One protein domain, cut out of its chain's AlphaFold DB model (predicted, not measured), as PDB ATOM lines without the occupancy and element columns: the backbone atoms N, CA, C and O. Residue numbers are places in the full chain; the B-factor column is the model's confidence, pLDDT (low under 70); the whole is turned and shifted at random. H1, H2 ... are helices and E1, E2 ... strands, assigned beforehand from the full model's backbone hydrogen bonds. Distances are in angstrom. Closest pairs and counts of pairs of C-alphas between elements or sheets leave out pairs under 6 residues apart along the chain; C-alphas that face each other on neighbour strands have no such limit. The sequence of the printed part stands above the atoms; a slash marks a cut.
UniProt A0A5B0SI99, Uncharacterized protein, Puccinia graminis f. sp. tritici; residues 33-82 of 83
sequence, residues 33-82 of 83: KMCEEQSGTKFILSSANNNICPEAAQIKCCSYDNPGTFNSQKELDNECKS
ATOM      1  N   LYS A  33     174.868 140.444  79.000       85.88
ATOM      2  CA  LYS A  33     176.176 140.622  78.366       85.88
ATOM      3  C   LYS A  33     177.219 140.911  79.441       85.88
ATOM      4  O   LYS A  33     177.113 141.902  80.160       85.88
ATOM      5  N   MET A  34     178.243 140.077  79.496       86.25
ATOM      6  CA  MET A  34     179.374 140.217  80.400       86.25
ATOM      7  C   MET A  34     180.687 140.211  79.626       86.25
ATOM      8  O   MET A  34     180.741 139.802  78.468       86.25
ATOM      9  N   CYS A  35     181.738 140.699  80.264       87.44
ATOM     10  CA  CYS A  35     183.067 140.850  79.699       87.44
ATOM     11  C   CYS A  35     184.013 139.903  80.425       87.44
ATOM     12  O   CYS A  35     184.226 140.044  81.626       87.44
ATOM     13  N   GLU A  36     184.551 138.936  79.699       87.62
ATOM     14  CA  GLU A  36     185.548 137.986  80.167       87.62
ATOM     15  C   GLU A  36     186.946 138.493  79.804       87.62
ATOM     16  O   GLU A  36     187.271 138.661  78.634       87.62
ATOM     17  N   GLU A  37     187.795 138.713  80.796       89.25
ATOM     18  CA  GLU A  37     189.209 139.022  80.615       89.25
ATOM     19  C   GLU A  37     190.060 137.872  81.156       89.25
ATOM     20  O   GLU A  37     189.782 137.321  82.222       89.25
ATOM     21  N   GLN A  38     191.123 137.501  80.445       86.69
ATOM     22  CA  GLN A  38     192.071 136.502  80.930       86.69
ATOM     23  C   GLN A  38     193.317 137.192  81.485       86.69
ATOM     24  O   GLN A  38     194.063 137.838  80.753       86.69
ATOM     25  N   SER A  39     193.578 137.004  82.778       84.56
ATOM     26  CA  SER A  39     194.772 137.518  83.451       84.56
ATOM     27  C   SER A  39     195.607 136.353  83.986       84.56
ATOM     28  O   SER A  39     195.380 135.835  85.085       84.56
ATOM     29  N   GLY A  40     196.595 135.926  83.196       86.44
ATOM     30  CA  GLY A  40     197.428 134.764  83.506       86.44
ATOM     31  C   GLY A  40     196.617 133.469  83.448       86.44
ATOM     32  O   GLY A  40     196.078 133.120  82.403       86.44
ATOM     33  N   THR A  41     196.527 132.747  84.568       85.00
ATOM     34  CA  THR A  41     195.711 131.521  84.684       85.00
ATOM     35  C   THR A  41     194.273 131.782  85.132       85.00
ATOM     36  O   THR A  41     193.487 130.842  85.221       85.00
ATOM     37  N   LYS A  42     193.929 133.035  85.446       87.69
ATOM     38  CA  LYS A  42     192.617 133.417  85.966       87.69
ATOM     39  C   LYS A  42     191.760 134.039  84.873       87.69
ATOM     40  O   LYS A  42     192.269 134.743  84.003       87.69
ATOM     41  N   PHE A  43     190.461 133.815  84.975       88.00
ATOM     42  CA  PHE A  43     189.438 134.394  84.117       88.00
ATOM     43  C   PHE A  43     188.602 135.353  84.954       88.00
ATOM     44  O   PHE A  43     188.126 134.988  86.023       88.00
ATOM     45  N   ILE A  44     188.451 136.586  84.507       88.88
ATOM     46  CA  ILE A  44     187.771 137.651  85.229       88.88
ATOM     47  C   ILE A  44     186.506 137.980  84.449       88.88
ATOM     48  O   ILE A  44     186.592 138.358  83.287       88.88
ATOM     49  N   LEU A  45     185.338 137.855  85.073       89.25
ATOM     50  CA  LEU A  45     184.095 138.407  84.538       89.25
ATOM     51  C   LEU A  45     183.838 139.774  85.141       89.25
ATOM     52  O   LEU A  45     183.907 139.964  86.353       89.25
ATOM     53  N   SER A  46     183.477 140.705  84.274       88.56
ATOM     54  CA  SER A  46     183.004 142.036  84.627       88.56
ATOM     55  C   SER A  46     181.710 142.331  83.883       88.56
ATOM     56  O   SER A  46     181.500 141.851  82.769       88.56
ATOM     57  N   SER A  47     180.830 143.130  84.474       85.81
ATOM     58  CA  SER A  47     179.621 143.593  83.792       85.81
ATOM     59  C   SER A  47     179.986 144.485  82.605       85.81
ATOM     60  O   SER A  47     180.907 145.302  82.686       85.81
ATOM     61  N   ALA A  48     179.259 144.355  81.494       83.12
ATOM     62  CA  ALA A  48     179.456 145.239  80.352       83.12
ATOM     63  C   ALA A  48     178.948 146.648  80.679       83.12
ATOM     64  O   ALA A  48     177.775 146.838  81.007       83.12
ATOM     65  N   ASN A  49     179.807 147.657  80.546       80.94
ATOM     66  CA  ASN A  49     179.402 149.043  80.747       80.94
ATOM     67  C   ASN A  49     178.737 149.557  79.464       80.94
ATOM     68  O   ASN A  49     179.368 149.582  78.410       80.94
ATOM     69  N   ASN A  50     177.455 149.928  79.521       78.44
ATOM     70  CA  ASN A  50     176.673 150.333  78.344       78.44
ATOM     71  C   ASN A  50     176.697 149.306  77.192       78.44
ATOM     72  O   ASN A  50     176.695 149.682  76.022       78.44
ATOM     73  N   ASN A  51     176.711 148.006  77.509       70.69
ATOM     74  CA  ASN A  51     176.854 146.902  76.543       70.69
ATOM     75  C   ASN A  51     178.199 146.854  75.797       70.69
ATOM     76  O   ASN A  51     178.303 146.139  74.793       70.69
ATOM     77  N   ILE A  52     179.208 147.581  76.282       80.00
ATOM     78  CA  ILE A  52     180.556 147.637  75.718       80.00
ATOM     79  C   ILE A  52     181.518 146.942  76.686       80.00
ATOM     80  O   ILE A  52     181.496 147.186  77.895       80.00
ATOM     81  N   CYS A  53     182.358 146.068  76.133       83.62
ATOM     82  CA  CYS A  53     183.482 145.460  76.835       83.62
ATOM     83  C   CYS A  53     184.783 146.179  76.470       83.62
ATOM     84  O   CYS A  53     184.886 146.707  75.359       83.62
ATOM     85  N   PRO A  54     185.776 146.222  77.376       82.00
ATOM     86  CA  PRO A  54     187.102 146.719  77.028       82.00
ATOM     87  C   PRO A  54     187.708 145.876  75.894       82.00
ATOM     88  O   PRO A  54     187.408 144.690  75.789       82.00
ATOM     89  N   GLU A  55     188.567 146.466  75.054       74.75
ATOM     90  CA  GLU A  55     189.132 145.799  73.860       74.75
ATOM     91  C   GLU A  55     189.859 144.480  74.163       74.75
ATOM     92  O   GLU A  55     189.898 143.588  73.319       74.75
ATOM     93  N   ALA A  56     190.426 144.346  75.363       78.00
ATOM     94  CA  ALA A  56     191.117 143.137  75.801       78.00
ATOM     95  C   ALA A  56     190.172 142.029  76.304       78.00
ATOM     96  O   ALA A  56     190.616 140.897  76.499       78.00
ATOM     97  N   ALA A  57     188.886 142.332  76.508       82.81
ATOM     98  CA  ALA A  57     187.903 141.394  77.028       82.81
ATOM     99  C   ALA A  57     187.025 140.794  75.922       82.81
ATOM    100  O   ALA A  57     186.651 141.438  74.942       82.81
ATOM    101  N   GLN A  58     186.649 139.537  76.117       82.12
ATOM    102  CA  GLN A  58     185.717 138.802  75.280       82.12
ATOM    103  C   GLN A  58     184.287 138.970  75.792       82.12
ATOM    104  O   GLN A  58     184.039 139.005  76.993       82.12
ATOM    105  N   ILE A  59     183.317 139.046  74.884       81.88
ATOM    106  CA  ILE A  59     181.905 139.063  75.275       81.88
ATOM    107  C   ILE A  59     181.491 137.649  75.694       81.88
ATOM    108  O   ILE A  59     181.622 136.704  74.920       81.88
ATOM    109  N   LYS A  60     180.927 137.526  76.893       83.19
ATOM    110  CA  LYS A  60     180.288 136.324  77.430       83.19
ATOM    111  C   LYS A  60     178.805 136.599  77.657       83.19
ATOM    112  O   LYS A  60     178.427 137.689  78.073       83.19
ATOM    113  N   CYS A  61     177.955 135.609  77.415       83.06
ATOM    114  CA  CYS A  61     176.518 135.721  77.663       83.06
ATOM    115  C   CYS A  61     176.111 134.808  78.816       83.06
ATOM    116  O   CYS A  61     176.125 133.584  78.660       83.06
ATOM    117  N   CYS A  62     175.717 135.407  79.936       83.06
ATOM    118  CA  CYS A  62     175.427 134.720  81.194       83.06
ATOM    119  C   CYS A  62     173.932 134.828  81.533       83.06
ATOM    120  O   CYS A  62     173.255 135.750  81.078       83.06
ATOM    121  N   SER A  63     173.382 133.877  82.289       83.94
ATOM    122  CA  SER A  63     171.969 133.923  82.710       83.94
ATOM    123  C   SER A  63     171.667 135.090  83.664       83.94
ATOM    124  O   SER A  63     170.540 135.575  83.704       83.94
ATOM    125  N   TYR A  64     172.668 135.559  84.410       83.81
ATOM    126  CA  TYR A  64     172.593 136.676  85.352       83.81
ATOM    127  C   TYR A  64     173.952 137.389  85.439       83.81
ATOM    128  O   TYR A  64     174.948 136.896  84.911       83.81
ATOM    129  N   ASP A  65     173.977 138.562  86.075       83.81
ATOM    130  CA  ASP A  65     175.202 139.332  86.319       83.81
ATOM    131  C   ASP A  65     176.030 138.657  87.429       83.81
ATOM    132  O   ASP A  65     175.572 138.550  88.568       83.81
ATOM    133  N   ASN A  66     177.216 138.146  87.087       85.00
ATOM    134  CA  ASN A  66     178.091 137.400  87.998       85.00
ATOM    135  C   ASN A  66     179.563 137.867  87.936       85.00
ATOM    136  O   ASN A  66     180.466 137.084  87.623       85.00
ATOM    137  N   PRO A  67     179.847 139.147  88.234       88.31
ATOM    138  CA  PRO A  67     181.211 139.648  88.218       88.31
ATOM    139  C   PRO A  67     182.058 138.890  89.245       88.31
ATOM    140  O   PRO A  67     181.659 138.696  90.394       88.31
ATOM    141  N   GLY A  68     183.241 138.449  88.834       89.62
ATOM    142  CA  GLY A  68     184.045 137.552  89.650       89.62
ATOM    143  C   GLY A  68     185.362 137.164  89.005       89.62
ATOM    144  O   GLY A  68     185.664 137.528  87.871       89.62
ATOM    145  N   THR A  69     186.176 136.426  89.752       90.25
ATOM    146  CA  THR A  69     187.427 135.851  89.256       90.25
ATOM    147  C   THR A  69     187.387 134.345  89.436       90.25
ATOM    148  O   THR A  69     187.178 133.853  90.541       90.25
ATOM    149  N   PHE A  70     187.642 133.635  88.349       88.44
ATOM    150  CA  PHE A  70     187.531 132.194  88.222       88.44
ATOM    151  C   PHE A  70     188.898 131.604  87.907       88.44
ATOM    152  O   PHE A  70     189.692 132.178  87.157       88.44
ATOM    153  N   ASN A  71     189.189 130.440  88.474       87.19
ATOM    154  CA  ASN A  71     190.491 129.791  88.287       87.19
ATOM    155  C   ASN A  71     190.543 128.929  87.018       87.19
ATOM    156  O   ASN A  71     191.594 128.396  86.669       87.19
ATOM    157  N   SER A  72     189.407 128.754  86.335       84.25
ATOM    158  CA  SER A  72     189.324 128.011  85.083       84.25
ATOM    159  C   SER A  72     188.140 128.458  84.227       84.25
ATOM    160  O   SER A  72     187.109 128.886  84.746       84.25
ATOM    161  N   GLN A  73     188.258 128.261  82.912       79.69
ATOM    162  CA  GLN A  73     187.182 128.525  81.956       79.69
ATOM    163  C   GLN A  73     185.907 127.735  82.282       79.69
ATOM    164  O   GLN A  73     184.802 128.230  82.107       79.69
ATOM    165  N   LYS A  74     186.063 126.505  82.786       82.31
ATOM    166  CA  LYS A  74     184.953 125.613  83.137       82.31
ATOM    167  C   LYS A  74     184.146 126.127  84.329       82.31
ATOM    168  O   LYS A  74     182.925 126.022  84.323       82.31
ATOM    169  N   GLU A  75     184.834 126.647  85.342       83.81
ATOM    170  CA  GLU A  75     184.204 127.257  86.516       83.81
ATOM    171  C   GLU A  75     183.376 128.471  86.087       83.81
ATOM    172  O   GLU A  75     182.189 128.545  86.379       83.81
ATOM    173  N   LEU A  76     183.969 129.329  85.257       83.50
ATOM    174  CA  LEU A  76     183.297 130.477  84.664       83.50
ATOM    175  C   LEU A  76     182.061 130.082  83.834       83.50
ATOM    176  O   LEU A  76     180.984 130.659  83.979       83.50
ATOM    177  N   ASP A  77     182.197 129.083  82.960       81.94
ATOM    178  CA  ASP A  77     181.098 128.597  82.125       81.94
ATOM    179  C   ASP A  77     179.943 128.019  82.948       81.94
ATOM    180  O   ASP A  77     178.790 128.204  82.566       81.94
ATOM    181  N   ASN A  78     180.217 127.347  84.069       82.88
ATOM    182  CA  ASN A  78     179.174 126.837  84.964       82.88
ATOM    183  C   ASN A  78     178.373 127.966  85.620       82.88
ATOM    184  O   ASN A  78     177.146 127.885  85.707       82.88
ATOM    185  N   GLU A  79     179.058 129.027  86.031       80.88
ATOM    186  CA  GLU A  79     178.425 130.190  86.651       80.88
ATOM    187  C   GLU A  79     177.556 130.937  85.631       80.88
ATOM    188  O   GLU A  79     176.409 131.273  85.909       80.88
ATOM    189  N   CYS A  80     178.043 131.099  84.396       77.38
ATOM    190  CA  CYS A  80     177.280 131.743  83.323       77.38
ATOM    191  C   CYS A  80     176.169 130.873  82.713       77.38
ATOM    192  O   CYS A  80     175.248 131.419  82.099       77.38
ATOM    193  N   LYS A  81     176.235 129.540  82.852       70.56
ATOM    194  CA  LYS A  81     175.216 128.598  82.352       70.56
ATOM    195  C   LYS A  81     174.118 128.278  83.359       70.56
ATOM    196  O   LYS A  81     173.098 127.755  82.914       70.56
ATOM    197  N   SER A  82     174.295 128.551  84.654       48.12
ATOM    198  CA  SER A  82     173.303 128.144  85.654       48.12
ATOM    199  C   SER A  82     171.960 128.842  85.424       48.12
ATOM    200  O   SER A  82     171.824 130.053  85.595       48.12
TER     201      SER A  82
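This is residues 33 to 82 of the 83 residues of an uncharacterized protein of Puccinia graminis f. sp. tritici (UniProt A0A5B0SI99). This is a small, strongly twisted sheet of four antiparallel strands with one short helix, H1, over one face, running along the strands. The hairpin of E1 and E2 makes the middle of the sheet, E3 and E4 are its two edges, and the chain passes from one edge to the other through residues 63 to 67. The printed part has 50 residues, with four named strands and then one named helix along the chain, E1 E2 E3 E4 H1; the sheet's order is E3 - E1 - E2 - E4, and the class is mixed, helices and strands. The whole is compact, with a radius of gyration of the C-alphas of 9.8 A, and flat in outline, spanning 26 by 25 by 12 A.

Begin with the inner strands E1, residues 33 to 39, and E2, residues 42 to 47, a hairpin with 151 degrees between their directions. Look there for N 37 and O 44, 2.8 A apart, and N 44 and O 37, 2.7 A apart, both within hydrogen-bond range. Beside E1 find the edge strand E3, residues 58 to 62, antiparallel at 129 degrees, with N 58 and O 36 2.7 A apart. Beside E2 find the other edge strand, E4, residues 68 to 70, antiparallel at 156 degrees, with N 70 and O 43 2.7 A apart. From edge to edge the strands' lines turn by 76 degrees. H1, residues 73 to 81, is on the sheet at a height over the sheet of 7.7 A. It lies over E2, and only just not over E3, on which 2 of its 9 C-alphas fall; on the local plane its line stands at 12 degrees to that of E2. The closest C-alphas of E3 and H1 are those of Cys 62 and Cys 80, 4.1 A apart; those of E4 and H1 are Phe 70 and Leu 76, 5.8 A apart. In H1 every O i to N i+4 pair is within hydrogen-bond range.

Find C-alpha 33 at (176.176, 140.622, 78.366); from there E1 runs 19.5 A to C-alpha 39 at (194.772, 137.518, 83.451). E2 then runs 16.6 A from Lys 42 to Ser 47. E3 covers 12.6 A from Gln 58 to Cys 62, and E4 covers 6.5 A from Gly 68 to Phe 70. H1 runs 12.0 A from Gln 73 to C-alpha 81 at (175.216, 128.598, 82.352).

The two C-alphas farthest apart are those of Thr 41 and Asn 50, at 27.5 A. The printed part, residues 33 to 82, has no cut. The link from E2 to E3, ten residues, is short; the other links are tight. The mean pLDDT of the printed part is 83.0, and residue 82 is the one printed residue under 70.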